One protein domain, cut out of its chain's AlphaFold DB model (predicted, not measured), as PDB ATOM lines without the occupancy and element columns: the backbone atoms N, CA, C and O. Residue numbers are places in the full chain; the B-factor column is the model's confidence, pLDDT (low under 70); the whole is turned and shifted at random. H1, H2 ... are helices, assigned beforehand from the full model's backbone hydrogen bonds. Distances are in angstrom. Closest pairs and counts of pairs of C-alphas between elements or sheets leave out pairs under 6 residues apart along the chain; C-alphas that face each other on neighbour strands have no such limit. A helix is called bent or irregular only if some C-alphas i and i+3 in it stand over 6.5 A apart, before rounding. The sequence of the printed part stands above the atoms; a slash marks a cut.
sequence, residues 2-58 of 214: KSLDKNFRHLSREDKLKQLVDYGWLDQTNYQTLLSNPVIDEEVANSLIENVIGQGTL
ATOM      1  N   LYS A   2     -29.399 -43.498 -53.959       80.31
ATOM      2  CA  LYS A   2     -30.073 -44.815 -53.834       80.31
ATOM      3  C   LYS A   2     -31.551 -44.678 -54.217       80.31
ATOM      4  O   LYS A   2     -32.230 -43.831 -53.667       80.31
ATOM      5  N   SER A   3     -32.037 -45.453 -55.188       80.38
ATOM      6  CA  SER A   3     -33.389 -45.265 -55.740       80.38
ATOM      7  C   SER A   3     -34.481 -45.790 -54.803       80.38
ATOM      8  O   SER A   3     -34.337 -46.878 -54.243       80.38
ATOM      9  N   LEU A   4     -35.585 -45.047 -54.678       84.25
ATOM     10  CA  LEU A   4     -36.792 -45.525 -54.000       84.25
ATOM     11  C   LEU A   4     -37.436 -46.665 -54.799       84.25
ATOM     12  O   LEU A   4     -37.528 -46.611 -56.029       84.25
ATOM     13  N   ASP A   5     -37.858 -47.711 -54.097       75.56
ATOM     14  CA  ASP A   5     -38.490 -48.878 -54.706       75.56
ATOM     15  C   ASP A   5     -39.987 -48.641 -55.003       75.56
ATOM     16  O   ASP A   5     -40.588 -47.634 -54.623       75.56
ATOM     17  N   LYS A   6     -40.623 -49.590 -55.708       75.56
ATOM     18  CA  LYS A   6     -42.065 -49.521 -56.024       75.56
ATOM     19  C   LYS A   6     -42.962 -49.647 -54.787       75.56
ATOM     20  O   LYS A   6     -44.132 -49.265 -54.856       75.56
ATOM     21  N   ASN A   7     -42.443 -50.196 -53.694       84.75
ATOM     22  CA  ASN A   7     -43.174 -50.407 -52.455       84.75
ATOM     23  C   ASN A   7     -43.216 -49.135 -51.600       84.75
ATOM     24  O   ASN A   7     -44.128 -49.019 -50.788       84.75
ATOM     25  N   PHE A   8     -42.343 -48.146 -51.849       88.19
ATOM     26  CA  PHE A   8     -42.315 -46.862 -51.137       88.19
ATOM     27  C   PHE A   8     -43.702 -46.231 -50.992       88.19
ATOM     28  O   PHE A   8     -44.081 -45.797 -49.912       88.19
ATOM     29  N   ARG A   9     -44.519 -46.230 -52.053       85.62
ATOM     30  CA  ARG A   9     -45.874 -45.648 -52.014       85.62
ATOM     31  C   ARG A   9     -46.813 -46.340 -51.016       85.62
ATOM     32  O   ARG A   9     -47.711 -45.685 -50.493       85.62
ATOM     33  N   HIS A  10     -46.589 -47.627 -50.754       89.19
ATOM     34  CA  HIS A  10     -47.386 -48.470 -49.864       89.19
ATOM     35  C   HIS A  10     -46.895 -48.446 -48.410       89.19
ATOM     36  O   HIS A  10     -47.615 -48.904 -47.529       89.19
ATOM     37  N   LEU A  11     -45.699 -47.906 -48.156       93.00
ATOM     38  CA  LEU A  11     -45.173 -47.744 -46.805       93.00
ATOM     39  C   LEU A  11     -46.004 -46.739 -45.994       93.00
ATOM     40  O   LEU A  11     -46.567 -45.772 -46.535       93.00
ATOM     41  N   SER A  12     -46.022 -46.946 -44.676       94.25
ATOM     42  CA  SER A  12     -46.530 -45.958 -43.727       94.25
ATOM     43  C   SER A  12     -45.711 -44.661 -43.815       94.25
ATOM     44  O   SER A  12     -44.593 -44.649 -44.334       94.25
ATOM     45  N   ARG A  13     -46.247 -43.539 -43.316       92.75
ATOM     46  CA  ARG A  13     -45.504 -42.265 -43.290       92.75
ATOM     47  C   ARG A  13     -44.185 -42.397 -42.521       92.75
ATOM     48  O   ARG A  13     -43.169 -41.888 -42.977       92.75
ATOM     49  N   GLU A  14     -44.201 -43.097 -41.393       94.69
ATOM     50  CA  GLU A  14     -43.016 -43.301 -40.559       94.69
ATOM     51  C   GLU A  14     -41.963 -44.161 -41.270       94.69
ATOM     52  O   GLU A  14     -40.795 -43.784 -41.320       94.69
ATOM     53  N   ASP A  15     -42.373 -45.264 -41.903       95.31
ATOM     54  CA  ASP A  15     -41.449 -46.147 -42.627       95.31
ATOM     55  C   ASP A  15     -40.857 -45.469 -43.866       95.31
ATOM     56  O   ASP A  15     -39.685 -45.678 -44.179       95.31
ATOM     57  N   LYS A  16     -41.632 -44.601 -44.539       94.69
ATOM     58  CA  LYS A  16     -41.105 -43.731 -45.600       94.69
ATOM     59  C   LYS A  16     -39.966 -42.876 -45.059       94.69
ATOM     60  O   LYS A  16     -38.882 -42.898 -45.627       94.69
ATOM     61  N   LEU A  17     -40.187 -42.155 -43.958       95.00
ATOM     62  CA  LEU A  17     -39.167 -41.285 -43.365       95.00
ATOM     63  C   LEU A  17     -37.937 -42.076 -42.888       95.00
ATOM     64  O   LEU A  17     -36.818 -41.634 -43.133       95.00
ATOM     65  N   LYS A  18     -38.118 -43.261 -42.286       95.19
ATOM     66  CA  LYS A  18     -37.004 -44.145 -41.889       95.19
ATOM     67  C   LYS A  18     -36.162 -44.555 -43.094       95.19
ATOM     68  O   LYS A  18     -34.948 -44.386 -43.074       95.19
ATOM     69  N   GLN A  19     -36.804 -44.996 -44.177       94.12
ATOM     70  CA  GLN A  19     -36.095 -45.371 -45.402       94.12
ATOM     71  C   GLN A  19     -35.302 -44.192 -45.994       94.12
ATOM     72  O   GLN A  19     -34.210 -44.392 -46.523       94.12
ATOM     73  N   LEU A  20     -35.819 -42.962 -45.896       94.12
ATOM     74  CA  LEU A  20     -35.109 -41.762 -46.350       94.12
ATOM     75  C   LEU A  20     -33.865 -41.449 -45.504       94.12
ATOM     76  O   LEU A  20     -32.850 -41.034 -46.066       94.12
ATOM     77  N   VAL A  21     -33.911 -41.690 -44.190       95.19
ATOM     78  CA  VAL A  21     -32.729 -41.606 -43.314       95.19
ATOM     79  C   VAL A  21     -31.716 -42.690 -43.677       95.19
ATOM     80  O   VAL A  21     -30.546 -42.384 -43.898       95.19
ATOM     81  N   ASP A  22     -32.162 -43.938 -43.851       93.94
ATOM     82  CA  ASP A  22     -31.295 -45.062 -44.240       93.94
ATOM     83  C   ASP A  22     -30.594 -44.827 -45.586       93.94
ATOM     84  O   ASP A  22     -29.519 -45.365 -45.859       93.94
ATOM     85  N   TYR A  23     -31.222 -44.051 -46.471       91.75
ATOM     86  CA  TYR A  23     -30.683 -43.713 -47.787       91.75
ATOM     87  C   TYR A  23     -29.779 -42.474 -47.748       91.75
ATOM     88  O   TYR A  23     -29.180 -42.134 -48.773       91.75
ATOM     89  N   GLY A  24     -29.670 -41.815 -46.590       92.00
ATOM     90  CA  GLY A  24     -28.902 -40.591 -46.385       92.00
ATOM     91  C   GLY A  24     -29.523 -39.360 -47.044       92.00
ATOM     92  O   GLY A  24     -28.805 -38.417 -47.361       92.00
ATOM     93  N   TRP A  25     -30.830 -39.382 -47.326       91.50
ATOM     94  CA  TRP A  25     -31.547 -38.238 -47.910       91.50
ATOM     95  C   TRP A  25     -31.990 -37.250 -46.838       91.50
ATOM     96  O   TRP A  25     -32.128 -36.064 -47.117       91.50
ATOM     97  N   LEU A  26     -32.225 -37.760 -45.630       94.25
ATOM     98  CA  LEU A  26     -32.561 -37.003 -44.437       94.25
ATOM     99  C   LEU A  26     -31.568 -37.358 -43.336       94.25
ATOM    100  O   LEU A  26     -31.077 -38.487 -43.276       94.25
ATOM    101  N   ASP A  27     -31.320 -36.414 -42.439       95.62
ATOM    102  CA  ASP A  27     -30.711 -36.713 -41.151       95.62
ATOM    103  C   ASP A  27     -31.784 -36.975 -40.077       95.62
ATOM    104  O   ASP A  27     -32.997 -36.878 -40.311       95.62
ATOM    105  N   GLN A  28     -31.332 -37.323 -38.870       94.62
ATOM    106  CA  GLN A  28     -32.229 -37.578 -37.745       94.62
ATOM    107  C   GLN A  28     -33.027 -36.327 -37.344       94.62
ATOM    108  O   GLN A  28     -34.158 -36.451 -36.874       94.62
ATOM    109  N   THR A  29     -32.471 -35.132 -37.548       94.81
ATOM    110  CA  THR A  29     -33.146 -33.863 -37.258       94.81
ATOM    111  C   THR A  29     -34.344 -33.690 -38.185       94.81
ATOM    112  O   THR A  29     -35.467 -33.514 -37.715       94.81
ATOM    113  N   ASN A  30     -34.145 -33.833 -39.497       93.25
ATOM    114  CA  ASN A  30     -35.205 -33.722 -40.493       93.25
ATOM    115  C   ASN A  30     -36.272 -34.805 -40.316       93.25
ATOM    116  O   ASN A  30     -37.457 -34.518 -40.482       93.25
ATOM    117  N   TYR A  31     -35.876 -36.031 -39.956       94.44
ATOM    118  CA  TYR A  31     -36.819 -37.099 -39.625       94.44
ATOM    119  C   TYR A  31     -37.781 -36.674 -38.513       94.44
ATOM    120  O   TYR A  31     -38.996 -36.792 -38.672       94.44
ATOM    121  N   GLN A  32     -37.247 -36.146 -37.406       93.69
ATOM    122  CA  GLN A  32     -38.069 -35.709 -36.277       93.69
ATOM    123  C   GLN A  32     -38.961 -34.528 -36.661       93.69
ATOM    124  O   GLN A  32     -40.149 -34.551 -36.350       93.69
ATOM    125  N   THR A  33     -38.432 -33.546 -37.399       92.19
ATOM    126  CA  THR A  33     -39.224 -32.413 -37.893       92.19
ATOM    127  C   THR A  33     -40.390 -32.883 -38.764       92.19
ATOM    128  O   THR A  33     -41.531 -32.540 -38.490       92.19
ATOM    129  N   LEU A  34     -40.149 -33.723 -39.773       91.44
ATOM    130  CA  LEU A  34     -41.199 -34.173 -40.697       91.44
ATOM    131  C   LEU A  34     -42.219 -35.118 -40.044       91.44
ATOM    132  O   LEU A  34     -43.368 -35.203 -40.492       91.44
ATOM    133  N   LEU A  35     -41.817 -35.859 -39.008       91.56
ATOM    134  CA  LEU A  35     -42.713 -36.754 -38.283       91.56
ATOM    135  C   LEU A  35     -43.618 -35.984 -37.313       91.56
ATOM    136  O   LEU A  35     -44.831 -36.238 -37.299       91.56
ATOM    137  N   SER A  36     -43.025 -35.061 -36.551       90.06
ATOM    138  CA  SER A  36     -43.607 -34.477 -35.338       90.06
ATOM    139  C   SER A  36     -44.048 -33.020 -35.488       90.06
ATOM    140  O   SER A  36     -44.927 -32.596 -34.743       90.06
ATOM    141  N   ASN A  37     -43.507 -32.275 -36.459       87.25
ATOM    142  CA  ASN A  37     -43.790 -30.851 -36.653       87.25
ATOM    143  C   ASN A  37     -44.522 -30.639 -37.991       87.25
ATOM    144  O   ASN A  37     -43.891 -30.359 -39.011       87.25
ATOM    145  N   PRO A  38     -45.858 -30.791 -38.028       81.56
ATOM    146  CA  PRO A  38     -46.629 -30.584 -39.254       81.56
ATOM    147  C   PRO A  38     -46.727 -29.105 -39.667       81.56
ATOM    148  O   PRO A  38     -47.122 -28.819 -40.793       81.56
ATOM    149  N   VAL A  39     -46.397 -28.183 -38.761       92.00
ATOM    150  CA  VAL A  39     -46.475 -26.727 -38.930       92.00
ATOM    151  C   VAL A  39     -45.189 -26.067 -38.428       92.00
ATOM    152  O   VAL A  39     -44.391 -26.709 -37.742       92.00
ATOM    153  N   ILE A  40     -44.987 -24.798 -38.780       93.38
ATOM    154  CA  ILE A  40     -43.864 -23.995 -38.280       93.38
ATOM    155  C   ILE A  40     -44.158 -23.457 -36.873       93.38
ATOM    156  O   ILE A  40     -45.316 -23.398 -36.450       93.38
ATOM    157  N   ASP A  41     -43.104 -23.044 -36.164       93.31
ATOM    158  CA  ASP A  41     -43.220 -22.431 -34.839       93.31
ATOM    159  C   ASP A  41     -44.107 -21.178 -34.883       93.31
ATOM    160  O   ASP A  41     -44.070 -20.399 -35.838       93.31
ATOM    161  N   GLU A  42     -44.897 -20.968 -33.831       93.75
ATOM    162  CA  GLU A  42     -45.871 -19.873 -33.763       93.75
ATOM    163  C   GLU A  42     -45.211 -18.491 -33.864       93.75
ATOM    164  O   GLU A  42     -45.721 -17.612 -34.553       93.75
ATOM    165  N   GLU A  43     -44.035 -18.313 -33.255       96.00
ATOM    166  CA  GLU A  43     -43.253 -17.078 -33.384       96.00
ATOM    167  C   GLU A  43     -42.859 -16.802 -34.839       96.00
ATOM    168  O   GLU A  43     -42.951 -15.665 -35.304       96.00
ATOM    169  N   VAL A  44     -42.481 -17.847 -35.587       95.56
ATOM    170  CA  VAL A  44     -42.153 -17.720 -37.010       95.56
ATOM    171  C   VAL A  44     -43.414 -17.366 -37.790       95.56
ATOM    172  O   VAL A  44     -43.389 -16.402 -38.548       95.56
ATOM    173  N   ALA A  45     -44.530 -18.067 -37.570       95.69
ATOM    174  CA  ALA A  45     -45.795 -17.777 -38.245       95.69
ATOM    175  C   ALA A  45     -46.251 -16.321 -38.025       95.69
ATOM    176  O   ALA A  45     -46.560 -15.628 -38.994       95.69
ATOM    177  N   ASN A  46     -46.196 -15.835 -36.780       96.06
ATOM    178  CA  ASN A  46     -46.540 -14.459 -36.406       96.06
ATOM    179  C   ASN A  46     -45.598 -13.404 -37.009       96.06
ATOM    180  O   ASN A  46     -45.981 -12.246 -37.135       96.06
ATOM    181  N   SER A  47     -44.371 -13.786 -37.370       96.19
ATOM    182  CA  SER A  47     -43.406 -12.890 -38.021       96.19
ATOM    183  C   SER A  47     -43.577 -12.793 -39.542       96.19
ATOM    184  O   SER A  47     -43.032 -11.875 -40.152       96.19
ATOM    185  N   LEU A  48     -44.293 -13.740 -40.163       94.44
ATOM    186  CA  LEU A  48     -44.417 -13.828 -41.620       94.44
ATOM    187  C   LEU A  48     -45.561 -12.976 -42.183       94.44
ATOM    188  O   LEU A  48     -45.399 -12.424 -43.268       94.44
ATOM    189  N   ILE A  49     -46.703 -12.913 -41.488       95.81
ATOM    190  CA  ILE A  49     -47.906 -12.179 -41.918       95.81
ATOM    191  C   ILE A  49     -48.635 -11.555 -40.720       95.81
ATOM    192  O   ILE A  49     -48.442 -11.965 -39.576       95.81
ATOM    193  N   GLU A  50     -49.529 -10.602 -40.979       95.69
ATOM    194  CA  GLU A  50     -50.366  -9.977 -39.956       95.69
ATOM    195  C   GLU A  50     -51.608 -10.822 -39.601       95.69
ATOM    196  O   GLU A  50     -52.129 -11.582 -40.416       95.69
ATOM    197  N   ASN A  51     -52.146 -10.625 -38.388       96.25
ATOM    198  CA  ASN A  51     -53.421 -11.199 -37.920       96.25
ATOM    199  C   ASN A  51     -53.518 -12.737 -38.007       96.25
ATOM    200  O   ASN A  51     -54.560 -13.285 -38.375       96.25
ATOM    201  N   VAL A  52     -52.444 -13.445 -37.652       97.19
ATOM    202  CA  VAL A  52     -52.417 -14.914 -37.627       97.19
ATOM    203  C   VAL A  52     -53.430 -15.460 -36.613       97.19
ATOM    204  O   VAL A  52     -53.378 -15.144 -35.427       97.19
ATOM    205  N   ILE A  53     -54.342 -16.315 -37.083       96.69
ATOM    206  CA  ILE A  53     -55.332 -17.027 -36.247       96.69
ATOM    207  C   ILE A  53     -55.207 -18.558 -36.335       96.69
ATOM    208  O   ILE A  53     -55.980 -19.284 -35.713       96.69
ATOM    209  N   GLY A  54     -54.265 -19.064 -37.132       95.31
ATOM    210  CA  GLY A  54     -54.054 -20.494 -37.348       95.31
ATOM    211  C   GLY A  54     -53.102 -20.782 -38.506       95.31
ATOM    212  O   GLY A  54     -52.677 -19.874 -39.218       95.31
ATOM    213  N   GLN A  55     -52.780 -22.064 -38.700       96.06
ATOM    214  CA  GLN A  55     -51.910 -22.548 -39.774       96.06
ATOM    215  C   GLN A  55     -52.594 -23.694 -40.530       96.06
ATOM    216  O   GLN A  55     -53.166 -24.598 -39.918       96.06
ATOM    217  N   GLY A  56     -52.543 -23.654 -41.862       92.69
ATOM    218  CA  GLY A  56     -53.000 -24.743 -42.731       92.69
ATOM    219  C   GLY A  56     -51.860 -25.696 -43.092       92.69
ATOM    220  O   GLY A  56     -50.696 -25.302 -43.096       92.69
ATOM    221  N   THR A  57     -52.186 -26.945 -43.432       91.38
ATOM    222  CA  THR A  57     -51.212 -27.924 -43.943       91.38
ATOM    223  C   THR A  57     -51.715 -28.562 -45.233       91.38
ATOM    224  O   THR A  57     -52.920 -28.707 -45.436       91.38
ATOM    225  N   LEU A  58     -50.783 -28.946 -46.108       93.50
ATOM    226  CA  LEU A  58     -51.058 -29.704 -47.329       93.50
ATOM    227  C   LEU A  58     -50.225 -30.992 -47.334       93.50
ATOM    228  O   LEU A  58     -49.135 -31.014 -46.752       93.50
TER     229      LEU A  58
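Overview. This is residues 2 to 58 of the 214 residues of the protein "3-hydroxy-3-methylglutaryl-CoA reductase" of Staphylococcus hominis (UniProt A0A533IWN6). A small helical hairpin, H1 and H2 side by side, makes one end of an elongated domain, and a short third helix, H3, is set off by itself toward the other end. After H3 the last residues, 49 to 58, turn and fold back in the direction of the hairpin, while residues 2 to 12 lie on the H1 side of it. The printed part has 57 residues with three named helices, in the order H1, H2, H3, and no named strand; its class is all helix, though named elements hold 26 of the 57 residues, under half. It is only just loose, close to extended, with a radius of gyration of the C-alphas of 15.1 A, and its C-alphas span 44 by 21 by 16 A.

Arrangement. Begin with the longest helix, H1, residues 13 to 22, and look from it to H2, residues 28 to 36. The two touch, and their closest C-alphas are those of Leu 17 and Tyr 31, 6.1 A apart. Their lines stand at a shallow tilt of 6 degrees, and they run opposite ways. Their centres are 10.0 A apart, and together they form a helical hairpin. Now go on to H3, residues 42 to 48: it touches no helix and is apart from both H1 and H2. In H1, H2 and H3 every O i to N i+4 pair is within hydrogen-bond range.

Along the chain. Find C-alpha 13 at (-45.504, -42.265, -43.290); from there H1 runs 14.5 A to C-alpha 22 at (-31.295, -45.062, -44.240), with x rising. A tight link of 5 residues leads to C-alpha 28, where H2 begins; this helix runs 12.0 A back to C-alpha 36, with x falling. Another tight link of 5 residues leads to H3, which runs 10.0 A from C-alpha 42 to C-alpha 48 at (-44.417, -13.828, -41.620). None of the three helices is bent.

Size, cuts and confidence. The outline is a rod, and the two C-alphas farthest apart are those of Lys 2 and Asn 51, at 43.9 A. Compare the first and last printed C-alphas, those of Lys 2 and Leu 58: they are 26.7 A apart. The printed part has no cut between residues 2 and 58, and no link between its helices is long. In the B-factor column you will find a mean pLDDT of 92.0 over the printed part of this predicted model, and no printed residue is under 70.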